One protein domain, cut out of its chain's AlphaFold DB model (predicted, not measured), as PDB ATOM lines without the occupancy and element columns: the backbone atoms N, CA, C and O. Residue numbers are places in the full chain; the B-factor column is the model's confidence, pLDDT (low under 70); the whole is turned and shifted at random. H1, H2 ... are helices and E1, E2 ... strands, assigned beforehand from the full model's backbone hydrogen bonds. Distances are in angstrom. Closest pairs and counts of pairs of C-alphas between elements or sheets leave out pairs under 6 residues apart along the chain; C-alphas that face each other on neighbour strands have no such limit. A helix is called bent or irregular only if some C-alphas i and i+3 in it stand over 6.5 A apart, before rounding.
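What this domain is: This is residues 214 to 316 and 349 to 427 of the 854 residues of an uncharacterized protein of Moraxella nonliquefaciens (UniProt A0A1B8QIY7). One six-stranded sheet, strongly twisted and curled like part of a barrel, makes the core, with H6 over E4 and the small hairpin of E8 and E9 as a separate piece. E5 runs on into E6 and, with H4 beyond it, makes an arm at one end of the long axis, where residues 349 to 357 stick out; H5 lies at the other end. The printed part has 182 residues, in the order H1 E1 E2 H2 E3 E4 H3 H4 E5 E6 H5 E7 E8 E9 H6; the sheet is mixed, ordered E1 E2 E7 E6 E4 E3, and the class is mixed, helices and strands. The whole is compact, with a radius of gyration of the C-alphas of 18.5 A, and elongated, spanning 64 by 40 by 31 A.

Where its parts are: H1, residues 218 to 221, begins at C-alpha (316.197, 339.953, 408.886) and is irregular, with C-alphas 218 and 221 7.5 A apart. E1 is residues 235 to 242, 19.9 A, and bends by 54 degrees at residue 238; E2 is 247 to 253, 19.8 A. H2 is 256 to 264, E3 272 to 277, E4 297 to 303, 19.1 A, and H3 311 to 316. After the cut come H4, 353 to 357, E5, 360 to 362, and E6, 365 to 374, 28.5 A, ending at C-alpha (308.665, 353.790, 391.341). H5 is 379 to 384, E7 387 to 393, 19.6 A, E8 400 to 403, E9 406 to 409, and H6 416 to 424, ending at C-alpha (299.627, 324.800, 408.848).

How they stand to each other: E7 and E6 are antiparallel, with N 371 and O 391 at 2.9 A. E2 and E7 are parallel, with N 251 and O 390 at 2.8 A. E1 and E2 form a hairpin, N 241 and O 248 at 2.8 A. E6 and E4 are antiparallel, N 299 and O 368 at 2.8 A; E3 and E4 form a hairpin, N 276 and O 300 at 2.8 A. H6 is on the sheet, over E4, at a height of 8.8 A, slantwise at 44 degrees on the local plane; its closest C-alphas to E6 are those of Gly 417 and His 365, 5.1 A. H1 is on the sheet but over none of its strands, with C-alphas of Thr 220 and Val 238 closest to E1, at 5.6 A. H2 and H5 only graze the sheet; H3 and H4 are not on it. E5 pairs with no named strand. E8 and E9 form a hairpin, N 401 and O 408 at 2.9 A, apart from E6. Every O i to N i+4 pair is within hydrogen-bond range in H3, H4, H5 and H6, and 4 of 5 in H2; H1 is too short for one.

The domain as a whole: The C-alphas of Gln 351 and Ser 380 are farthest apart, 67.6 A. Residues 317 to 348 are not printed, and C-alphas 316 and 349 are 23.8 A apart across this cut. The links H1 to E1 and E3 to E4 are long. Mean pLDDT of the printed part is 75.2, with 64 residues under 70, among them residues 214 to 234 and 256 to 272.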
ATOM      1  N   ASP A 214     317.208 335.396 403.095       57.12
ATOM      2  CA  ASP A 214     316.779 334.591 404.255       57.12
ATOM      3  C   ASP A 214     315.662 335.271 405.097       57.12
ATOM      4  O   ASP A 214     315.440 334.942 406.255       57.12
ATOM      5  N   GLY A 215     314.896 336.188 404.482       59.09
ATOM      6  CA  GLY A 215     313.879 337.017 405.131       59.09
ATOM      7  C   GLY A 215     314.044 338.515 404.839       59.09
ATOM      8  O   GLY A 215     315.040 339.144 405.172       59.09
ATOM      9  N   ILE A 216     313.018 339.157 404.268       57.56
ATOM     10  CA  ILE A 216     313.066 340.584 403.859       57.56
ATOM     11  C   ILE A 216     313.244 341.582 405.034       57.56
ATOM     12  O   ILE A 216     313.560 342.756 404.814       57.56
ATOM     13  N   PHE A 217     313.056 341.115 406.272       58.34
ATOM     14  CA  PHE A 217     313.108 341.894 407.518       58.34
ATOM     15  C   PHE A 217     314.249 341.478 408.474       58.34
ATOM     16  O   PHE A 217     314.338 342.036 409.569       58.34
ATOM     17  N   ASP A 218     315.113 340.540 408.070       49.88
ATOM     18  CA  ASP A 218     316.197 339.953 408.886       49.88
ATOM     19  C   ASP A 218     317.177 341.027 409.428       49.88
ATOM     20  O   ASP A 218     317.548 341.067 410.600       49.88
ATOM     21  N   ASN A 219     317.460 342.061 408.628       48.28
ATOM     22  CA  ASN A 219     318.382 343.145 409.001       48.28
ATOM     23  C   ASN A 219     317.767 344.316 409.794       48.28
ATOM     24  O   ASN A 219     318.432 345.341 409.977       48.28
ATOM     25  N   THR A 220     316.539 344.196 410.316       49.62
ATOM     26  CA  THR A 220     315.920 345.267 411.134       49.62
ATOM     27  C   THR A 220     316.709 345.608 412.409       49.62
ATOM     28  O   THR A 220     316.489 346.661 413.007       49.62
ATOM     29  N   HIS A 221     317.679 344.770 412.789       47.44
ATOM     30  CA  HIS A 221     318.529 344.936 413.967       47.44
ATOM     31  C   HIS A 221     319.791 345.791 413.755       47.44
ATOM     32  O   HIS A 221     320.427 346.158 414.744       47.44
ATOM     33  N   GLN A 222     320.199 346.105 412.515       39.38
ATOM     34  CA  GLN A 222     321.579 346.560 412.264       39.38
ATOM     35  C   GLN A 222     321.773 348.043 411.919       39.38
ATOM     36  O   GLN A 222     322.907 348.467 411.688       39.38
ATOM     37  N   GLN A 223     320.725 348.866 411.943       40.34
ATOM     38  CA  GLN A 223     320.888 350.315 411.843       40.34
ATOM     39  C   GLN A 223     320.271 351.026 413.043       40.34
ATOM     40  O   GLN A 223     319.067 351.237 413.128       40.34
ATOM     41  N   ASP A 224     321.162 351.472 413.925       37.97
ATOM     42  CA  ASP A 224     320.981 352.437 415.017       37.97
ATOM     43  C   ASP A 224     320.612 353.848 414.480       37.97
ATOM     44  O   ASP A 224     321.070 354.891 414.952       37.97
ATOM     45  N   HIS A 225     319.818 353.904 413.407       40.03
ATOM     46  CA  HIS A 225     319.237 355.117 412.859       40.03
ATOM     47  C   HIS A 225     317.855 355.261 413.478       40.03
ATOM     48  O   HIS A 225     316.968 354.448 413.240       40.03
ATOM     49  N   GLY A 226     317.702 356.276 414.333       39.47
ATOM     50  CA  GLY A 226     316.490 356.503 415.111       39.47
ATOM     51  C   GLY A 226     315.211 356.277 414.302       39.47
ATOM     52  O   GLY A 226     315.116 356.720 413.160       39.47
ATOM     53  N   LEU A 227     314.235 355.622 414.944       44.97
ATOM     54  CA  LEU A 227     312.869 355.292 414.499       44.97
ATOM     55  C   LEU A 227     312.012 356.542 414.187       44.97
ATOM     56  O   LEU A 227     310.854 356.659 414.612       44.97
ATOM     57  N   SER A 228     312.598 357.518 413.509       38.59
ATOM     58  CA  SER A 228     311.934 358.689 412.974       38.59
ATOM     59  C   SER A 228     311.359 358.301 411.619       38.59
ATOM     60  O   SER A 228     312.081 357.732 410.800       38.59
ATOM     61  N   PRO A 229     310.065 358.553 411.380       48.34
ATOM     62  CA  PRO A 229     309.454 358.238 410.100       48.34
ATOM     63  C   PRO A 229     310.233 358.909 408.965       48.34
ATOM     64  O   PRO A 229     310.506 360.107 409.015       48.34
ATOM     65  N   THR A 230     310.614 358.123 407.960       50.06
ATOM     66  CA  THR A 230     311.447 358.586 406.836       50.06
ATOM     67  C   THR A 230     310.607 359.113 405.673       50.06
ATOM     68  O   THR A 230     311.152 359.585 404.677       50.06
ATOM     69  N   ASN A 231     309.274 359.058 405.788       55.50
ATOM     70  CA  ASN A 231     308.337 359.538 404.778       55.50
ATOM     71  C   ASN A 231     307.002 360.022 405.374       55.50
ATOM     72  O   ASN A 231     306.697 359.816 406.552       55.50
ATOM     73  N   ASN A 232     306.181 360.637 404.517       51.75
ATOM     74  CA  ASN A 232     304.878 361.217 404.860       51.75
ATOM     75  C   ASN A 232     303.838 360.195 405.365       51.75
ATOM     76  O   ASN A 232     302.814 360.601 405.906       51.75
ATOM     77  N   HIS A 233     304.082 358.887 405.216       56.78
ATOM     78  CA  HIS A 233     303.178 357.821 405.671       56.78
ATOM     79  C   HIS A 233     303.510 357.307 407.076       56.78
ATOM     80  O   HIS A 233     302.839 356.408 407.574       56.78
ATOM     81  N   GLY A 234     304.541 357.849 407.731       64.88
ATOM     82  CA  GLY A 234     304.945 357.385 409.058       64.88
ATOM     83  C   GLY A 234     305.711 356.057 409.036       64.88
ATOM     84  O   GLY A 234     305.805 355.395 410.070       64.88
ATOM     85  N   HIS A 235     306.219 355.631 407.874       73.69
ATOM     86  CA  HIS A 235     306.929 354.359 407.743       73.69
ATOM     87  C   HIS A 235     308.411 354.498 408.097       73.69
ATOM     88  O   HIS A 235     309.002 355.577 408.000       73.69
ATOM     89  N   ILE A 236     309.008 353.374 408.479       73.81
ATOM     90  CA  ILE A 236     310.428 353.232 408.788       73.81
ATOM     91  C   ILE A 236     311.080 352.475 407.631       73.81
ATOM     92  O   ILE A 236     310.545 351.455 407.192       73.81
ATOM     93  N   LEU A 237     312.210 352.978 407.129       75.88
ATOM     94  CA  LEU A 237     313.054 352.238 406.191       75.88
ATOM     95  C   LEU A 237     313.682 351.066 406.951       75.88
ATOM     96  O   LEU A 237     314.458 351.289 407.875       75.88
ATOM     97  N   VAL A 238     313.311 349.841 406.590       72.19
ATOM     98  CA  VAL A 238     313.774 348.625 407.271       72.19
ATOM     99  C   VAL A 238     314.953 347.972 406.566       72.19
ATOM    100  O   VAL A 238     315.741 347.293 407.213       72.19
ATOM    101  N   ASN A 239     315.071 348.150 405.247       75.62
ATOM    102  CA  ASN A 239     316.111 347.521 404.440       75.62
ATOM    103  C   ASN A 239     316.233 348.220 403.071       75.62
ATOM    104  O   ASN A 239     315.306 348.895 402.614       75.62
ATOM    105  N   SER A 240     317.375 348.082 402.405       82.19
ATOM    106  CA  SER A 240     317.607 348.566 401.042       82.19
ATOM    107  C   SER A 240     318.424 347.535 400.274       82.19
ATOM    108  O   SER A 240     319.559 347.227 400.630       82.19
ATOM    109  N   HIS A 241     317.831 346.976 399.224       82.62
ATOM    110  CA  HIS A 241     318.488 346.025 398.343       82.62
ATOM    111  C   HIS A 241     319.042 346.748 397.120       82.62
ATOM    112  O   HIS A 241     318.296 347.397 396.389       82.62
ATOM    113  N   HIS A 242     320.339 346.595 396.876       84.75
ATOM    114  CA  HIS A 242     321.003 347.131 395.697       84.75
ATOM    115  C   HIS A 242     321.456 345.974 394.807       84.75
ATOM    116  O   HIS A 242     322.227 345.119 395.244       84.75
ATOM    117  N   SER A 243     320.980 345.959 393.566       77.81
ATOM    118  CA  SER A 243     321.487 345.105 392.494       77.81
ATOM    119  C   SER A 243     322.032 345.971 391.356       77.81
ATOM    120  O   SER A 243     321.825 347.186 391.338       77.81
ATOM    121  N   ASP A 244     322.715 345.347 390.396       77.44
ATOM    122  CA  ASP A 244     323.234 346.037 389.205       77.44
ATOM    123  C   ASP A 244     322.112 346.692 388.370       77.44
ATOM    124  O   ASP A 244     322.332 347.686 387.680       77.44
ATOM    125  N   ASP A 245     320.894 346.157 388.490       79.75
ATOM    126  CA  ASP A 245     319.735 346.475 387.653       79.75
ATOM    127  C   ASP A 245     318.796 347.508 388.311       79.75
ATOM    128  O   ASP A 245     318.102 348.285 387.640       79.75
ATOM    129  N   MET A 246     318.722 347.489 389.650       89.69
ATOM    130  CA  MET A 246     317.772 348.288 390.422       89.69
ATOM    131  C   MET A 246     318.129 348.420 391.907       89.69
ATOM    132  O   MET A 246     318.806 347.588 392.503       89.69
ATOM    133  N   THR A 247     317.595 349.462 392.537       91.06
ATOM    134  CA  THR A 247     317.562 349.621 393.993       91.06
ATOM    135  C   THR A 247     316.131 349.456 394.489       91.06
ATOM    136  O   THR A 247     315.214 350.077 393.949       91.06
ATOM    137  N   VAL A 248     315.935 348.641 395.525       90.75
ATOM    138  CA  VAL A 248     314.647 348.472 396.199       90.75
ATOM    139  C   VAL A 248     314.756 348.885 397.657       90.75
ATOM    140  O   VAL A 248     315.433 348.226 398.442       90.75
ATOM    141  N   ASN A 249     314.041 349.939 398.030       89.19
ATOM    142  CA  ASN A 249     313.932 350.382 399.413       89.19
ATOM    143  C   ASN A 249     312.686 349.764 400.046       89.19
ATOM    144  O   ASN A 249     311.612 349.769 399.446       89.19
ATOM    145  N   LEU A 250     312.811 349.240 401.259       86.00
ATOM    146  CA  LEU A 250     311.751 348.508 401.941       86.00
ATOM    147  C   LEU A 250     311.309 349.293 403.169       86.00
ATOM    148  O   LEU A 250     312.112 349.573 404.055       86.00
ATOM    149  N   TYR A 251     310.026 349.628 403.233       84.38
ATOM    150  CA  TYR A 251     309.443 350.432 404.295       84.38
ATOM    151  C   TYR A 251     308.344 349.659 405.014       84.38
ATOM    152  O   TYR A 251     307.435 349.123 404.378       84.38
ATOM    153  N   LEU A 252     308.365 349.678 406.344       82.50
ATOM    154  CA  LEU A 252     307.320 349.098 407.184       82.50
ATOM    155  C   LEU A 252     306.579 350.201 407.942       82.50
ATOM    156  O   LEU A 252     307.197 351.127 408.474       82.50
ATOM    157  N   ALA A 253     305.252 350.111 408.001       76.12
ATOM    158  CA  ALA A 253     304.448 351.014 408.815       76.12
ATOM    159  C   ALA A 253     304.859 350.948 410.295       76.12
ATOM    160  O   ALA A 253     304.981 349.863 410.869       76.12
ATOM    161  N   LYS A 254     305.021 352.114 410.937       71.00
ATOM    162  CA  LYS A 254     305.257 352.228 412.384       71.00
ATOM    163  C   LYS A 254     303.956 351.980 413.153       71.00
ATOM    164  O   LYS A 254     303.352 352.893 413.709       71.00
ATOM    165  N   ASP A 255     303.500 350.736 413.139       71.25
ATOM    166  CA  ASP A 255     302.305 350.287 413.846       71.25
ATOM    167  C   ASP A 255     302.692 349.795 415.252       71.25
ATOM    168  O   ASP A 255     303.489 348.865 415.342       71.25
ATOM    169  N   PRO A 256     302.160 350.361 416.352       66.25
ATOM    170  CA  PRO A 256     302.484 349.916 417.708       66.25
ATOM    171  C   PRO A 256     302.222 348.427 417.966       66.25
ATOM    172  O   PRO A 256     302.986 347.807 418.695       66.25
ATOM    173  N   SER A 257     301.187 347.839 417.357       64.25
ATOM    174  CA  SER A 257     300.885 346.408 417.468       64.25
ATOM    175  C   SER A 257     301.935 345.555 416.761       64.25
ATOM    176  O   SER A 257     302.229 344.459 417.224       64.25
ATOM    177  N   TYR A 258     302.535 346.048 415.674       67.56
ATOM    178  CA  TYR A 258     303.677 345.378 415.045       67.56
ATOM    179  C   TYR A 258     304.962 345.648 415.810       67.56
ATOM    180  O   TYR A 258     305.676 344.710 416.118       67.56
ATOM    181  N   MET A 259     305.233 346.899 416.185       64.06
ATOM    182  CA  MET A 259     306.446 347.283 416.908       64.06
ATOM    183  C   MET A 259     306.537 346.635 418.292       64.06
ATOM    184  O   MET A 259     307.643 346.374 418.738       64.06
ATOM    185  N   ALA A 260     305.416 346.351 418.964       62.00
ATOM    186  CA  ALA A 260     305.414 345.563 420.196       62.00
ATOM    187  C   ALA A 260     305.948 344.146 419.940       62.00
ATOM    188  O   ALA A 260     306.848 343.694 420.638       62.00
ATOM    189  N   ILE A 261     305.473 343.504 418.869       60.72
ATOM    190  CA  ILE A 261     305.937 342.181 418.441       60.72
ATOM    191  C   ILE A 261     307.405 342.236 417.982       60.72
ATOM    192  O   ILE A 261     308.189 341.369 418.345       60.72
ATOM    193  N   LEU A 262     307.819 343.265 417.232       55.50
ATOM    194  CA  LEU A 262     309.223 343.412 416.824       55.50
ATOM    195  C   LEU A 262     310.151 343.766 418.004       55.50
ATOM    196  O   LEU A 262     311.312 343.365 418.027       55.50
ATOM    197  N   GLY A 263     309.653 344.515 418.990       51.62
ATOM    198  CA  GLY A 263     310.413 344.999 420.143       51.62
ATOM    199  C   GLY A 263     310.620 343.947 421.234       51.62
ATOM    200  O   GLY A 263     311.717 343.865 421.790       51.62
ATOM    201  N   GLU A 264     309.611 343.110 421.508       48.62
ATOM    202  CA  GLU A 264     309.716 341.978 422.448       48.62
ATOM    203  C   GLU A 264     310.754 340.939 421.996       48.62
ATOM    204  O   GLU A 264     311.375 340.278 422.827       48.62
ATOM    205  N   HIS A 265     311.020 340.867 420.689       50.16
ATOM    206  CA  HIS A 265     311.966 339.939 420.072       50.16
ATOM    207  C   HIS A 265     313.233 340.629 419.531       50.16
ATOM    208  O   HIS A 265     313.937 340.069 418.694       50.16
ATOM    209  N   SER A 266     313.575 341.816 420.048       44.50
ATOM    210  CA  SER A 266     314.685 342.680 419.588       44.50
ATOM    211  C   SER A 266     316.097 342.052 419.563       44.50
ATOM    212  O   SER A 266     317.029 342.675 419.053       44.50
ATOM    213  N   HIS A 267     316.266 340.823 420.064       46.12
ATOM    214  CA  HIS A 267     317.527 340.072 420.096       46.12
ATOM    215  C   HIS A 267     317.528 338.770 419.265       46.12
ATOM    216  O   HIS A 267     318.491 338.009 419.351       46.12
ATOM    217  N   GLN A 268     316.478 338.476 418.491       49.50
ATOM    218  CA  GLN A 268     316.379 337.250 417.686       49.50
ATOM    219  C   GLN A 268     316.623 337.552 416.208       49.50
ATOM    220  O   GLN A 268     315.912 338.368 415.644       49.50
ATOM    221  N   GLN A 269     317.610 336.880 415.601       47.22
ATOM    222  CA  GLN A 269     317.991 337.098 414.197       47.22
ATOM    223  C   GLN A 269     316.821 336.812 413.234       47.22
ATOM    224  O   GLN A 269     316.523 337.644 412.397       47.22
ATOM    225  N   ASP A 270     316.014 335.774 413.465       55.00
ATOM    226  CA  ASP A 270     314.941 335.404 412.531       55.00
ATOM    227  C   ASP A 270     313.544 335.709 413.090       55.00
ATOM    228  O   ASP A 270     312.840 334.809 413.545       55.00
ATOM    229  N   LEU A 271     313.100 336.966 413.097       58.91
ATOM    230  CA  LEU A 271     311.774 337.312 413.639       58.91
ATOM    231  C   LEU A 271     310.604 336.812 412.770       58.91
ATOM    232  O   LEU A 271     309.551 336.414 413.281       58.91
ATOM    233  N   LEU A 272     310.787 336.826 411.450       67.44
ATOM    234  CA  LEU A 272     309.785 336.409 410.475       67.44
ATOM    235  C   LEU A 272     310.253 335.157 409.743       67.44
ATOM    236  O   LEU A 272     311.282 335.171 409.083       67.44
ATOM    237  N   SER A 273     309.459 334.096 409.848       70.50
ATOM    238  CA  SER A 273     309.755 332.793 409.242       70.50
ATOM    239  C   SER A 273     309.256 332.676 407.807       70.50
ATOM    240  O   SER A 273     309.839 331.949 407.003       70.50
ATOM    241  N   ASP A 274     308.162 333.367 407.477       76.88
ATOM    242  CA  ASP A 274     307.573 333.341 406.138       76.88
ATOM    243  C   ASP A 274     306.868 334.666 405.800       76.88
ATOM    244  O   ASP A 274     306.375 335.384 406.680       76.88
ATOM    245  N   LEU A 275     306.781 334.965 404.504       85.88
ATOM    246  CA  LEU A 275     305.950 336.022 403.939       85.88
ATOM    247  C   LEU A 275     305.121 335.433 402.795       85.88
ATOM    248  O   LEU A 275     305.581 335.278 401.664       85.88
ATOM    249  N   VAL A 276     303.864 335.124 403.096       87.88
ATOM    250  CA  VAL A 276     302.963 334.402 402.197       87.88
ATOM    251  C   VAL A 276     302.061 335.382 401.468       87.88
ATOM    252  O   VAL A 276     301.315 336.130 402.093       87.88
ATOM    253  N   SER A 277     302.102 335.389 400.139       91.00
ATOM    254  CA  SER A 277     301.174 336.195 399.339       91.00
ATOM    255  C   SER A 277     299.743 335.680 399.478       91.00
ATOM    256  O   SER A 277     299.519 334.474 399.530       91.00
ATOM    257  N   ALA A 278     298.751 336.569 399.437       85.81
ATOM    258  CA  ALA A 278     297.353 336.156 399.309       85.81
ATOM    259  C   ALA A 278     297.064 335.397 397.995       85.81
ATOM    260  O   ALA A 278     296.028 334.747 397.892       85.81
ATOM    261  N   TYR A 279     297.976 335.460 397.017       82.88
ATOM    262  CA  TYR A 279     297.923 334.706 395.760       82.88
ATOM    263  C   TYR A 279     298.716 333.383 395.800       82.88
ATOM    264  O   TYR A 279     298.891 332.739 394.766       82.88
ATOM    265  N   ASP A 280     299.248 332.987 396.960       85.88
ATOM    266  CA  ASP A 280     300.002 331.740 397.134       85.88
ATOM    267  C   ASP A 280     299.082 330.511 397.005       85.88
ATOM    268  O   ASP A 280     297.944 330.504 397.483       85.88
ATOM    269  N   SER A 281     299.581 329.440 396.383       75.88
ATOM    270  CA  SER A 281     298.810 328.212 396.154       75.88
ATOM    271  C   SER A 281     298.373 327.526 397.448       75.88
ATOM    272  O   SER A 281     297.342 326.858 397.455       75.88
ATOM    273  N   ARG A 282     299.088 327.737 398.561       77.50
ATOM    274  CA  ARG A 282     298.690 327.247 399.892       77.50
ATOM    275  C   ARG A 282     297.338 327.786 400.349       77.50
ATOM    276  O   ARG A 282     296.703 327.170 401.198       77.50
ATOM    277  N   LEU A 283     296.902 328.923 399.807       77.25
ATOM    278  CA  LEU A 283     295.617 329.542 400.121       77.25
ATOM    279  C   LEU A 283     294.520 329.205 399.101       77.25
ATOM    280  O   LEU A 283     293.361 329.520 399.360       77.25
ATOM    281  N   ALA A 284     294.851 328.561 397.974       65.69
ATOM    282  CA  ALA A 284     293.925 328.351 396.858       65.69
ATOM    283  C   ALA A 284     292.703 327.497 397.237       65.69
ATOM    284  O   ALA A 284     291.586 327.805 396.828       65.69
ATOM    285  N   ASP A 285     292.906 326.468 398.064       64.00
ATOM    286  CA  ASP A 285     291.838 325.574 398.536       64.00
ATOM    287  C   ASP A 285     291.201 326.045 399.855       64.00
ATOM    288  O   ASP A 285     290.348 325.365 400.435       64.00
ATOM    289  N   LEU A 286     291.618 327.206 400.369       67.06
ATOM    290  CA  LEU A 286     291.156 327.735 401.645       67.06
ATOM    291  C   LEU A 286     290.093 328.809 401.426       67.06
ATOM    292  O   LEU A 286     290.179 329.637 400.522       67.06
ATOM    293  N   ASN A 287     289.083 328.828 402.299       67.38
ATOM    294  CA  ASN A 287     287.994 329.797 402.226       67.38
ATOM    295  C   ASN A 287     288.493 331.207 402.610       67.38
ATOM    296  O   ASN A 287     288.370 331.625 403.760       67.38
ATOM    297  N   THR A 288     289.085 331.932 401.659       71.81
ATOM    298  CA  THR A 288     289.591 333.302 401.834       71.81
ATOM    299  C   THR A 288     288.628 334.325 401.232       71.81
ATOM    300  O   THR A 288     288.901 334.983 400.234       71.81
ATOM    301  N   THR A 289     287.444 334.438 401.831       75.19
ATOM    302  CA  THR A 289     286.326 335.221 401.274       75.19
ATOM    303  C   THR A 289     286.228 336.653 401.791       75.19
ATOM    304  O   THR A 289     285.566 337.471 401.159       75.19
ATOM    305  N   SER A 290     286.886 336.990 402.904       82.69
ATOM    306  CA  SER A 290     286.917 338.366 403.406       82.69
ATOM    307  C   SER A 290     288.086 339.139 402.797       82.69
ATOM    308  O   SER A 290     289.237 338.991 403.219       82.69
ATOM    309  N   SER A 291     287.797 339.982 401.808       86.81
ATOM    310  CA  SER A 291     288.786 340.827 401.138       86.81
ATOM    311  C   SER A 291     288.265 342.244 400.897       86.81
ATOM    312  O   SER A 291     287.066 342.517 400.961       86.81
ATOM    313  N   ARG A 292     289.190 343.172 400.650       89.94
ATOM    314  CA  ARG A 292     288.904 344.535 400.194       89.94
ATOM    315  C   ARG A 292     289.661 344.748 398.894       89.94
ATOM    316  O   ARG A 292     290.883 344.621 398.880       89.94
ATOM    317  N   ALA A 293     288.942 345.060 397.820       89.19
ATOM    318  CA  ALA A 293     289.565 345.439 396.560       89.19
ATOM    319  C   ALA A 293     290.312 346.770 396.727       89.19
ATOM    320  O   ALA A 293     289.847 347.672 397.426       89.19
ATOM    321  N   GLY A 294     291.473 346.895 396.094       91.62
ATOM    322  CA  GLY A 294     292.286 348.100 396.189       91.62
ATOM    323  C   GLY A 294     293.653 347.931 395.547       91.62
ATOM    324  O   GLY A 294     293.911 346.950 394.849       91.62
ATOM    325  N   LEU A 295     294.529 348.900 395.790       92.94
ATOM    326  CA  LEU A 295     295.907 348.884 395.328       92.94
ATOM    327  C   LEU A 295     296.789 348.060 396.270       92.94
ATOM    328  O   LEU A 295     296.717 348.209 397.491       92.94
ATOM    329  N   GLY A 296     297.674 347.259 395.687       94.38
ATOM    330  CA  GLY A 296     298.728 346.545 396.399       94.38
ATOM    331  C   GLY A 296     298.446 345.058 396.554       94.38
ATOM    332  O   GLY A 296     297.346 344.565 396.303       94.38
ATOM    333  N   VAL A 297     299.479 344.334 396.969       95.25
ATOM    334  CA  VAL A 297     299.438 342.883 397.143       95.25
ATOM    335  C   VAL A 297     299.270 342.566 398.627       95.25
ATOM    336  O   VAL A 297     300.127 342.960 399.422       95.25
ATOM    337  N   PRO A 298     298.190 341.880 399.035       95.06
ATOM    338  CA  PRO A 298     298.049 341.427 400.410       95.06
ATOM    339  C   PRO A 298     299.015 340.274 400.710       95.06
ATOM    340  O   PRO A 298     299.188 339.367 399.896       95.06
ATOM    341  N   TYR A 299     299.592 340.293 401.905       92.75
ATOM    342  CA  TYR A 299     300.498 339.279 402.429       92.75
ATOM    343  C   TYR A 299     300.091 338.861 403.840       92.75
ATOM    344  O   TYR A 299     299.452 339.613 404.577       92.75
ATOM    345  N   VAL A 300     300.534 337.674 404.229       90.62
ATOM    346  CA  VAL A 300     300.553 337.183 405.600       90.62
ATOM    347  C   VAL A 300     302.011 337.003 405.997       90.62
ATOM    348  O   VAL A 300     302.708 336.143 405.468       90.62
ATOM    349  N   SER A 301     302.475 337.828 406.921       85.44
ATOM    350  CA  SER A 301     303.757 337.656 407.587       85.44
ATOM    351  C   SER A 301     303.598 336.681 408.748       85.44
ATOM    352  O   SER A 301     302.640 336.772 409.521       85.44
ATOM    353  N   VAL A 302     304.512 335.720 408.843       82.56
ATOM    354  CA  VAL A 302     304.430 334.608 409.787       82.56
ATOM    355  C   VAL A 302     305.569 334.713 410.790       82.56
ATOM    356  O   VAL A 302     306.736 334.551 410.427       82.56
ATOM    357  N   LEU A 303     305.238 334.951 412.060       75.69
ATOM    358  CA  LEU A 303     306.237 335.040 413.125       75.69
ATOM    359  C   LEU A 303     306.956 333.695 413.314       75.69
ATOM    360  O   LEU A 303     306.320 332.632 413.315       75.69
ATOM    361  N   SER A 304     308.277 333.740 413.497       67.31
ATOM    362  CA  SER A 304     309.093 332.543 413.748       67.31
ATOM    363  C   SER A 304     308.761 331.899 415.087       67.31
ATOM    364  O   SER A 304     308.606 330.683 415.172       67.31
ATOM    365  N   GLN A 305     308.564 332.719 416.122       64.75
ATOM    366  CA  GLN A 305     308.106 332.280 417.440       64.75
ATOM    367  C   GLN A 305     306.590 332.405 417.555       64.75
ATOM    368  O   GLN A 305     306.067 333.152 418.379       64.75
ATOM    369  N   ARG A 306     305.864 331.683 416.698       65.88
ATOM    370  CA  ARG A 306     304.413 331.538 416.847       65.88
ATOM    371  C   ARG A 306     304.075 330.234 417.565       65.88
ATOM    372  O   ARG A 306     304.783 329.242 417.368       65.88
ATOM    373  N   PRO A 307     302.975 330.188 418.334       59.75
ATOM    374  CA  PRO A 307     302.426 328.935 418.820       59.75
ATOM    375  C   PRO A 307     301.996 328.079 417.623       59.75
ATOM    376  O   PRO A 307     300.904 328.223 417.073       59.75
ATOM    377  N   MET A 308     302.887 327.191 417.192       58.00
ATOM    378  CA  MET A 308     302.533 326.079 416.328       58.00
ATOM    379  C   MET A 308     301.945 325.017 417.230       58.00
ATOM    380  O   MET A 308     302.597 324.558 418.165       58.00
ATOM    381  N   ILE A 309     300.689 324.671 416.984       59.91
ATOM    382  CA  ILE A 309     300.026 323.648 417.764       59.91
ATOM    383  C   ILE A 309     299.664 322.530 416.820       59.91
ATOM    384  O   ILE A 309     298.613 322.520 416.177       59.91
ATOM    385  N   THR A 310     300.533 321.530 416.782       55.03
ATOM    386  CA  THR A 310     300.180 320.303 416.092       55.03
ATOM    387  C   THR A 310     299.076 319.585 416.862       55.03
ATOM    388  O   THR A 310     298.985 319.622 418.093       55.03
ATOM    389  N   LEU A 311     298.247 318.842 416.135       50.09
ATOM    390  CA  LEU A 311     297.240 317.967 416.730       50.09
ATOM    391  C   LEU A 311     297.822 317.038 417.811       50.09
ATOM    392  O   LEU A 311     297.182 316.759 418.823       50.09
ATOM    393  N   ARG A 312     299.055 316.560 417.609       48.16
ATOM    394  CA  ARG A 312     299.741 315.688 418.562       48.16
ATOM    395  C   ARG A 312     300.043 316.408 419.874       48.16
ATOM    396  O   ARG A 312     299.924 315.775 420.917       48.16
ATOM    397  N   GLU A 313     300.374 317.694 419.824       52.12
ATOM    398  CA  GLU A 313     300.644 318.533 420.998       52.12
ATOM    399  C   GLU A 313     299.366 318.926 421.739       52.12
ATOM    400  O   GLU A 313     299.350 318.831 422.965       52.12
ATOM    401  N   LEU A 314     298.263 319.226 421.031       52.06
ATOM    402  CA  LEU A 314     296.937 319.358 421.668       52.06
ATOM    403  C   LEU A 314     296.604 318.127 422.509       52.06
ATOM    404  O   LEU A 314     296.008 318.256 423.571       52.06
ATOM    405  N   ILE A 315     296.998 316.940 422.043       48.12
ATOM    406  CA  ILE A 315     296.693 315.662 422.687       48.12
ATOM    407  C   ILE A 315     297.736 315.275 423.758       48.12
ATOM    408  O   ILE A 315     297.383 314.584 424.713       48.12
ATOM    409  N   SER A 316     299.008 315.677 423.646       45.72
ATOM    410  CA  SER A 316     300.107 315.179 424.498       45.72
ATOM    411  C   SER A 316     300.493 316.073 425.684       45.72
ATOM    412  O   SER A 316     301.205 315.600 426.573       45.72
ATOM    413  N   LEU A 349     294.703 333.479 440.643       52.03
ATOM    414  CA  LEU A 349     295.447 333.071 439.442       52.03
ATOM    415  C   LEU A 349     296.908 332.691 439.746       52.03
ATOM    416  O   LEU A 349     297.566 332.060 438.919       52.03
ATOM    417  N   SER A 350     297.410 333.030 440.936       52.81
ATOM    418  CA  SER A 350     298.847 333.098 441.240       52.81
ATOM    419  C   SER A 350     299.601 331.758 441.201       52.81
ATOM    420  O   SER A 350     300.757 331.731 440.787       52.81
ATOM    421  N   GLN A 351     298.962 330.633 441.550       53.69
ATOM    422  CA  GLN A 351     299.650 329.334 441.662       53.69
ATOM    423  C   GLN A 351     299.840 328.580 440.333       53.69
ATOM    424  O   GLN A 351     300.596 327.619 440.298       53.69
ATOM    425  N   ASN A 352     299.170 328.980 439.242       64.19
ATOM    426  CA  ASN A 352     299.199 328.249 437.961       64.19
ATOM    427  C   ASN A 352     299.106 329.154 436.716       64.19
ATOM    428  O   ASN A 352     298.785 328.667 435.630       64.19
ATOM    429  N   LEU A 353     299.359 330.463 436.848       67.81
ATOM    430  CA  LEU A 353     299.207 331.411 435.739       67.81
ATOM    431  C   LEU A 353     300.057 331.025 434.523       67.81
ATOM    432  O   LEU A 353     299.558 331.102 433.409       67.81
ATOM    433  N   ASP A 354     301.270 330.510 434.730       69.44
ATOM    434  CA  ASP A 354     302.174 330.113 433.641       69.44
ATOM    435  C   ASP A 354     301.611 328.921 432.834       69.44
ATOM    436  O   ASP A 354     301.688 328.897 431.606       69.44
ATOM    437  N   SER A 355     300.945 327.971 433.504       76.12
ATOM    438  CA  SER A 355     300.252 326.838 432.863       76.12
ATOM    439  C   SER A 355     298.947 327.242 432.163       76.12
ATOM    440  O   SER A 355     298.481 326.551 431.256       76.12
ATOM    441  N   ILE A 356     298.307 328.332 432.592       78.69
ATOM    442  CA  ILE A 356     297.113 328.863 431.922       78.69
ATOM    443  C   ILE A 356     297.528 329.722 430.725       78.69
ATOM    444  O   ILE A 356     296.936 329.591 429.657       78.69
ATOM    445  N   ALA A 357     298.561 330.549 430.885       79.19
ATOM    446  CA  ALA A 357     299.116 331.405 429.847       79.19
ATOM    447  C   ALA A 357     299.631 330.593 428.654       79.19
ATOM    448  O   ALA A 357     299.374 330.968 427.517       79.19
ATOM    449  N   SER A 358     300.244 329.428 428.892       79.81
ATOM    450  CA  SER A 358     300.683 328.528 427.814       79.81
ATOM    451  C   SER A 358     299.546 327.947 426.964       79.81
ATOM    452  O   SER A 358     299.813 327.345 425.926       79.81
ATOM    453  N   ARG A 359     298.282 328.113 427.384       82.06
ATOM    454  CA  ARG A 359     297.085 327.693 426.639       82.06
ATOM    455  C   ARG A 359     296.405 328.834 425.873       82.06
ATOM    456  O   ARG A 359     295.355 328.623 425.259       82.06
ATOM    457  N   ILE A 360     296.967 330.039 425.943       85.06
ATOM    458  CA  ILE A 360     296.473 331.243 425.277       85.06
ATOM    459  C   ILE A 360     297.366 331.516 424.068       85.06
ATOM    460  O   ILE A 360     298.552 331.797 424.207       85.06
ATOM    461  N   HIS A 361     296.777 331.443 422.879       81.81
ATOM    462  CA  HIS A 361     297.504 331.368 421.617       81.81
ATOM    463  C   HIS A 361     297.151 332.535 420.700       81.81
ATOM    464  O   HIS A 361     296.111 332.499 420.030       81.81
ATOM    465  N   PRO A 362     297.997 333.571 420.618       79.25
ATOM    466  CA  PRO A 362     297.961 334.488 419.488       79.25
ATOM    467  C   PRO A 362     298.451 333.753 418.233       79.25
ATOM    468  O   PRO A 362     299.510 333.135 418.261       79.25
ATOM    469  N   ILE A 363     297.705 333.804 417.123       73.75
ATOM    470  CA  ILE A 363     298.023 332.988 415.931       73.75
ATOM    471  C   ILE A 363     299.405 333.279 415.310       73.75
ATOM    472  O   ILE A 363     299.980 332.403 414.675       73.75
ATOM    473  N   GLY A 364     299.963 334.481 415.509       75.69
ATOM    474  CA  GLY A 364     301.272 334.865 414.961       75.69
ATOM    475  C   GLY A 364     301.282 335.108 413.443       75.69
ATOM    476  O   GLY A 364     302.350 335.199 412.844       75.69
ATOM    477  N   HIS A 365     300.104 335.231 412.825       85.06
ATOM    478  CA  HIS A 365     299.923 335.593 411.418       85.06
ATOM    479  C   HIS A 365     299.492 337.053 411.314       85.06
ATOM    480  O   HIS A 365     298.390 337.431 411.719       85.06
ATOM    481  N   ILE A 366     300.374 337.885 410.772       84.44
ATOM    482  CA  ILE A 366     300.191 339.328 410.652       84.44
ATOM    483  C   ILE A 366     299.857 339.671 409.204       84.44
ATOM    484  O   ILE A 366     300.603 339.341 408.289       84.44
ATOM    485  N   LEU A 367     298.744 340.362 408.981       88.69
ATOM    486  CA  LEU A 367     298.367 340.790 407.636       88.69
ATOM    487  C   LEU A 367     299.137 342.036 407.228       88.69
ATOM    488  O   LEU A 367     299.145 343.007 407.967       88.69
ATOM    489  N   LEU A 368     299.699 342.041 406.029       90.81
ATOM    490  CA  LEU A 368     300.360 343.199 405.441       90.81
ATOM    491  C   LEU A 368     299.786 343.463 404.052       90.81
ATOM    492  O   LEU A 368     299.195 342.592 403.419       90.81
ATOM    493  N   THR A 369     299.960 344.670 403.537       94.38
ATOM    494  CA  THR A 369     299.749 344.953 402.113       94.38
ATOM    495  C   THR A 369     300.949 345.698 401.572       94.38
ATOM    496  O   THR A 369     301.270 346.776 402.066       94.38
ATOM    497  N   GLY A 370     301.620 345.089 400.596       94.06
ATOM    498  CA  GLY A 370     302.782 345.644 399.917       94.06
ATOM    499  C   GLY A 370     302.362 346.496 398.724       94.06
ATOM    500  O   GLY A 370     301.610 346.042 397.859       94.06
ATOM    501  N   VAL A 371     302.855 347.729 398.667       95.50
ATOM    502  CA  VAL A 371     302.637 348.673 397.562       95.50
ATOM    503  C   VAL A 371     303.995 349.081 397.016       95.50
ATOM    504  O   VAL A 371     304.827 349.575 397.773       95.50
ATOM    505  N   VAL A 372     304.218 348.877 395.719       95.88
ATOM    506  CA  VAL A 372     305.480 349.203 395.049       95.88
ATOM    507  C   VAL A 372     305.338 350.531 394.315       95.88
ATOM    508  O   VAL A 372     304.493 350.695 393.440       95.88
ATOM    509  N   LYS A 373     306.183 351.495 394.663       94.88
ATOM    510  CA  LYS A 373     306.181 352.837 394.098       94.88
ATOM    511  C   LYS A 373     307.508 353.105 393.382       94.88
ATOM    512  O   LYS A 373     308.532 353.227 394.048       94.88
ATOM    513  N   PRO A 374     307.511 353.253 392.050       96.19
ATOM    514  CA  PRO A 374     308.665 353.790 391.341       96.19
ATOM    515  C   PRO A 374     308.945 355.237 391.764       96.19
ATOM    516  O   PRO A 374     308.012 356.030 391.934       96.19
ATOM    517  N   GLN A 375     310.218 355.602 391.933       91.31
ATOM    518  CA  GLN A 375     310.573 356.988 392.248       91.31
ATOM    519  C   GLN A 375     310.323 357.927 391.064       91.31
ATOM    520  O   GLN A 375     310.689 357.636 389.930       91.31
ATOM    521  N   GLY A 376     309.728 359.083 391.352       89.19
ATOM    522  CA  GLY A 376     309.395 360.091 390.354       89.19
ATOM    523  C   GLY A 376     308.063 360.772 390.649       89.19
ATOM    524  O   GLY A 376     307.244 360.270 391.420       89.19
ATOM    525  N   THR A 377     307.853 361.940 390.041       87.88
ATOM    526  CA  THR A 377     306.556 362.648 390.078       87.88
ATOM    527  C   THR A 377     306.013 362.959 388.687       87.88
ATOM    528  O   THR A 377     304.844 363.311 388.560       87.88
ATOM    529  N   GLN A 378     306.827 362.772 387.646       90.00
ATOM    530  CA  GLN A 378     306.432 362.892 386.248       90.00
ATOM    531  C   GLN A 378     306.491 361.532 385.555       90.00
ATOM    532  O   GLN A 378     307.211 360.623 385.977       90.00
ATOM    533  N   LEU A 379     305.762 361.409 384.443       90.81
ATOM    534  CA  LEU A 379     305.695 360.175 383.659       90.81
ATOM    535  C   LEU A 379     307.081 359.664 383.217       90.81
ATOM    536  O   LEU A 379     307.348 358.471 383.309       90.81
ATOM    537  N   SER A 380     307.973 360.546 382.761       89.75
ATOM    538  CA  SER A 380     309.331 360.176 382.329       89.75
ATOM    539  C   SER A 380     310.188 359.619 383.465       89.75
ATOM    540  O   SER A 380     310.956 358.681 383.252       89.75
ATOM    541  N   ASP A 381     310.041 360.182 384.665       92.50
ATOM    542  CA  ASP A 381     310.818 359.798 385.844       92.50
ATOM    543  C   ASP A 381     310.430 358.376 386.265       92.50
ATOM    544  O   ASP A 381     311.279 357.499 386.384       92.50
ATOM    545  N   VAL A 382     309.120 358.128 386.369       95.00
ATOM    546  CA  VAL A 382     308.551 356.816 386.710       95.00
ATOM    547  C   VAL A 382     308.942 355.738 385.699       95.00
ATOM    548  O   VAL A 382     309.203 354.606 386.090       95.00
ATOM    549  N   LEU A 383     308.985 356.054 384.403       94.56
ATOM    550  CA  LEU A 383     309.313 355.063 383.373       94.56
ATOM    551  C   LEU A 383     310.807 354.719 383.318       94.56
ATOM    552  O   LEU A 383     311.148 353.584 382.993       94.56
ATOM    553  N   SER A 384     311.684 355.676 383.633       93.00
ATOM    554  CA  SER A 384     313.144 355.517 383.529       93.00
ATOM    555  C   SER A 384     313.840 355.163 384.846       93.00
ATOM    556  O   SER A 384     315.019 354.809 384.831       93.00
ATOM    557  N   THR A 385     313.142 355.249 385.980       95.06
ATOM    558  CA  THR A 385     313.740 354.988 387.290       95.06
ATOM    559  C   THR A 385     314.146 353.526 387.476       95.06
ATOM    560  O   THR A 385     313.414 352.591 387.134       95.06
ATOM    561  N   ASN A 386     315.303 353.350 388.112       94.69
ATOM    562  CA  ASN A 386     315.790 352.073 388.626       94.69
ATOM    563  C   ASN A 386     315.582 351.942 390.142       94.69
ATOM    564  O   ASN A 386     316.086 351.000 390.742       94.69
ATOM    565  N   VAL A 387     314.873 352.883 390.773       94.62
ATOM    566  CA  VAL A 387     314.636 352.896 392.221       94.62
ATOM    567  C   VAL A 387     313.156 352.657 392.504       94.62
ATOM    568  O   VAL A 387     312.304 353.441 392.076       94.62
ATOM    569  N   LEU A 388     312.862 351.584 393.242       95.06
ATOM    570  CA  LEU A 388     311.518 351.224 393.688       95.06
ATOM    571  C   LEU A 388     311.424 351.278 395.215       95.06
ATOM    572  O   LEU A 388     312.244 350.697 395.920       95.06
ATOM    573  N   ASP A 389     310.380 351.918 395.725       93.19
ATOM    574  CA  ASP A 389     310.048 351.955 397.145       93.19
ATOM    575  C   ASP A 389     308.892 350.978 397.419       93.19
ATOM    576  O   ASP A 389     307.801 351.127 396.872       93.19
ATOM    577  N   VAL A 390     309.101 349.965 398.261       92.94
ATOM    578  CA  VAL A 390     308.053 349.025 398.688       92.94
ATOM    579  C   VAL A 390     307.573 349.409 400.075       92.94
ATOM    580  O   VAL A 390     308.340 349.402 401.033       92.94
ATOM    581  N   HIS A 391     306.287 349.702 400.201       91.25
ATOM    582  CA  HIS A 391     305.660 350.079 401.458       91.25
ATOM    583  C   HIS A 391     304.722 348.972 401.936       91.25
ATOM    584  O   HIS A 391     303.768 348.631 401.239       91.25
ATOM    585  N   PHE A 392     304.966 348.446 403.137       90.56
ATOM    586  CA  PHE A 392     304.086 347.494 403.810       90.56
ATOM    587  C   PHE A 392     303.186 348.204 404.821       90.56
ATOM    588  O   PHE A 392     303.665 348.860 405.748       90.56
ATOM    589  N   PHE A 393     301.877 348.039 404.651       89.69
ATOM    590  CA  PHE A 393     300.841 348.639 405.492       89.69
ATOM    591  C   PHE A 393     300.078 347.580 406.296       89.69
ATOM    592  O   PHE A 393     299.878 346.471 405.805       89.69
ATOM    593  N   ASN A 394     299.574 347.951 407.480       88.69
ATOM    594  CA  ASN A 394     298.566 347.173 408.206       88.69
ATOM    595  C   ASN A 394     297.170 347.435 407.602       88.69
ATOM    596  O   ASN A 394     296.629 348.527 407.809       88.69
ATOM    597  N   PRO A 395     296.531 346.470 406.918       90.31
ATOM    598  CA  PRO A 395     295.242 346.701 406.265       90.31
ATOM    599  C   PRO A 395     294.064 346.906 407.237       90.31
ATOM    600  O   PRO A 395     293.008 347.387 406.807       90.31
ATOM    601  N   TYR A 396     294.222 346.568 408.528       85.75
ATOM    602  CA  TYR A 396     293.230 346.856 409.575       85.75
ATOM    603  C   TYR A 396     293.260 348.315 410.045       85.75
ATOM    604  O   TYR A 396     292.245 348.823 410.522       85.75
ATOM    605  N   LYS A 397     294.409 348.995 409.939       85.19
ATOM    606  CA  LYS A 397     294.570 350.400 410.355       85.19
ATOM    607  C   LYS A 397     294.516 351.349 409.164       85.19
ATOM    608  O   LYS A 397     293.878 352.395 409.241       85.19
ATOM    609  N   THR A 398     295.131 350.956 408.052       88.56
ATOM    610  CA  THR A 398     295.203 351.750 406.828       88.56
ATOM    611  C   THR A 398     294.169 351.251 405.823       88.56
ATOM    612  O   THR A 398     294.266 350.140 405.299       88.56
ATOM    613  N   LYS A 399     293.151 352.077 405.557       90.56
ATOM    614  CA  LYS A 399     292.107 351.786 404.558       90.56
ATOM    615  C   LYS A 399     292.430 352.344 403.182       90.56
ATOM    616  O   LYS A 399     292.154 351.688 402.186       90.56
ATOM    617  N   ASN A 400     293.017 353.534 403.158       90.88
ATOM    618  CA  ASN A 400     293.370 354.269 401.956       90.88
ATOM    619  C   ASN A 400     294.829 354.703 402.039       90.88
ATOM    620  O   ASN A 400     295.364 354.898 403.131       90.88
ATOM    621  N   ILE A 401     295.442 354.883 400.879       88.94
ATOM    622  CA  ILE A 401     296.783 355.433 400.732       88.94
ATOM    623  C   ILE A 401     296.751 356.611 399.773       88.94
ATOM    624  O   ILE A 401     296.048 356.591 398.762       88.94
ATOM    625  N   GLU A 402     297.538 357.630 400.086       88.69
ATOM    626  CA  GLU A 402     297.706 358.774 399.206       88.69
ATOM    627  C   GLU A 402     298.859 358.519 398.227       88.69
ATOM    628  O   GLU A 402     299.999 358.270 398.637       88.69
ATOM    629  N   ILE A 403     298.562 358.603 396.930       88.31
ATOM    630  CA  ILE A 403     299.531 358.552 395.836       88.31
ATOM    631  C   ILE A 403     299.325 359.786 394.959       88.31
ATOM    632  O   ILE A 403     298.246 359.993 394.410       88.31
ATOM    633  N   LEU A 404     300.383 360.592 394.813       87.81
ATOM    634  CA  LEU A 404     300.399 361.791 393.963       87.81
ATOM    635  C   LEU A 404     299.199 362.728 394.232       87.81
ATOM    636  O   LEU A 404     298.550 363.199 393.300       87.81
ATOM    637  N   GLY A 405     298.876 362.960 395.512       83.38
ATOM    638  CA  GLY A 405     297.792 363.855 395.935       83.38
ATOM    639  C   GLY A 405     296.376 363.275 395.836       83.38
ATOM    640  O   GLY A 405     295.412 364.009 396.042       83.38
ATOM    641  N   LYS A 406     296.219 361.986 395.501       86.31
ATOM    642  CA  LYS A 406     294.918 361.300 395.424       86.31
ATOM    643  C   LYS A 406     294.878 360.081 396.340       86.31
ATOM    644  O   LYS A 406     295.873 359.374 396.478       86.31
ATOM    645  N   ASN A 407     293.712 359.819 396.927       89.31
ATOM    646  CA  ASN A 407     293.485 358.662 397.789       89.31
ATOM    647  C   ASN A 407     293.031 357.448 396.980       89.31
ATOM    648  O   ASN A 407     292.135 357.552 396.145       89.31
ATOM    649  N   TYR A 408     293.623 356.296 397.280       89.62
ATOM    650  CA  TYR A 408     293.274 355.008 396.691       89.62
ATOM    651  C   TYR A 408     292.993 353.989 397.798       89.62
ATOM    652  O   TYR A 408     293.759 353.942 398.770       89.62
ATOM    653  N   PRO A 409     291.948 353.152 397.670       93.81
ATOM    654  CA  PRO A 409     291.702 352.078 398.620       93.81
ATOM    655  C   PRO A 409     292.871 351.097 398.611       93.81
ATOM    656  O   PRO A 409     293.372 350.713 397.555       93.81
ATOM    657  N   LEU A 410     293.311 350.691 399.796       93.50
ATOM    658  CA  LEU A 410     294.366 349.704 399.980       93.50
ATOM    659  C   LEU A 410     293.762 348.300 399.908       93.50
ATOM    660  O   LEU A 410     292.792 348.013 400.615       93.50
ATOM    661  N   SER A 411     294.353 347.419 399.102       94.25
ATOM    662  CA  SER A 411     293.936 346.015 399.018       94.25
ATOM    663  C   SER A 411     294.065 345.304 400.371       94.25
ATOM    664  O   SER A 411     294.879 345.699 401.202       94.25
ATOM    665  N   ALA A 412     293.265 344.272 400.630       93.25
ATOM    666  CA  ALA A 412     293.407 343.440 401.827       93.25
ATOM    667  C   ALA A 412     292.779 342.052 401.646       93.25
ATOM    668  O   ALA A 412     291.757 341.915 400.978       93.25
ATOM    669  N   ASN A 413     293.329 341.044 402.324       92.19
ATOM    670  CA  ASN A 413     292.692 339.739 402.513       92.19
ATOM    671  C   ASN A 413     292.691 339.399 404.011       92.19
ATOM    672  O   ASN A 413     293.709 338.987 404.562       92.19
ATOM    673  N   PHE A 414     291.555 339.618 404.674       90.19
ATOM    674  CA  PHE A 414     291.414 339.473 406.126       90.19
ATOM    675  C   PHE A 414     291.312 338.016 406.575       90.19
ATOM    676  O   PHE A 414     291.648 337.691 407.711       90.19
ATOM    677  N   SER A 415     290.895 337.130 405.670       88.00
ATOM    678  CA  SER A 415     290.808 335.692 405.924       88.00
ATOM    679  C   SER A 415     292.151 334.972 405.787       88.00
ATOM    680  O   SER A 415     292.310 333.896 406.358       88.00
ATOM    681  N   ALA A 416     293.116 335.532 405.048       88.75
ATOM    682  CA  ALA A 416     294.357 334.843 404.685       88.75
ATOM    683  C   ALA A 416     295.171 334.358 405.896       88.75
ATOM    684  O   ALA A 416     295.647 333.226 405.894       88.75
ATOM    685  N   GLY A 417     295.290 335.176 406.947       86.50
ATOM    686  CA  GLY A 417     296.043 334.805 408.152       86.50
ATOM    687  C   GLY A 417     295.424 333.616 408.887       86.50
ATOM    688  O   GLY A 417     296.112 332.654 409.216       86.50
ATOM    689  N   TYR A 418     294.103 333.643 409.066       84.50
ATOM    690  CA  TYR A 418     293.374 332.550 409.705       84.50
ATOM    691  C   TYR A 418     293.376 331.275 408.850       84.50
ATOM    692  O   TYR A 418     293.562 330.176 409.370       84.50
ATOM    693  N   ALA A 419     293.222 331.419 407.534       83.00
ATOM    694  CA  ALA A 419     293.312 330.318 406.586       83.00
ATOM    695  C   ALA A 419     294.685 329.630 406.658       83.00
ATOM    696  O   ALA A 419     294.746 328.414 406.848       83.00
ATOM    697  N   LEU A 420     295.773 330.403 406.587       83.06
ATOM    698  CA  LEU A 420     297.131 329.870 406.664       83.06
ATOM    699  C   LEU A 420     297.367 329.134 407.987       83.06
ATOM    700  O   LEU A 420     297.835 327.997 407.971       83.06
ATOM    701  N   TRP A 421     296.947 329.720 409.112       80.94
ATOM    702  CA  TRP A 421     297.015 329.071 410.422       80.94
ATOM    703  C   TRP A 421     296.281 327.718 410.450       80.94
ATOM    704  O   TRP A 421     296.817 326.725 410.944       80.94
ATOM    705  N   LEU A 422     295.073 327.632 409.884       76.69
ATOM    706  CA  LEU A 422     294.321 326.370 409.818       76.69
ATOM    707  C   LEU A 422     295.008 325.314 408.946       76.69
ATOM    708  O   LEU A 422     294.992 324.133 409.308       76.69
ATOM    709  N   GLY A 423     295.577 325.733 407.812       74.81
ATOM    710  CA  GLY A 423     296.309 324.864 406.891       74.81
ATOM    711  C   GLY A 423     297.584 324.303 407.521       74.81
ATOM    712  O   GLY A 423     297.794 323.091 407.507       74.81
ATOM    713  N   GLU A 424     298.383 325.164 408.154       74.56
ATOM    714  CA  GLU A 424     299.627 324.800 408.848       74.56
ATOM    715  C   GLU A 424     299.400 323.781 409.974       74.56
ATOM    716  O   GLU A 424     300.172 322.836 410.130       74.56
ATOM    717  N   ASN A 425     298.307 323.934 410.727       68.00
ATOM    718  CA  ASN A 425     297.987 323.069 411.863       68.00
ATOM    719  C   ASN A 425     297.093 321.863 411.484       68.00
ATOM    720  O   ASN A 425     296.709 321.079 412.355       68.00
ATOM    721  N   GLN A 426     296.762 321.687 410.194       64.19
ATOM    722  CA  GLN A 426     295.930 320.596 409.652       64.19
ATOM    723  C   GLN A 426     294.538 320.471 410.310       64.19
ATOM    724  O   GLN A 426     293.954 319.389 410.366       64.19
ATOM    725  N   LEU A 427     293.964 321.572 410.801       60.94
ATOM    726  CA  LEU A 427     292.778 321.552 411.679       60.94
ATOM    727  C   LEU A 427     291.439 321.307 410.952       60.94
ATOM    728  O   LEU A 427     290.403 321.124 411.601       60.94
TER     729      LEU A 427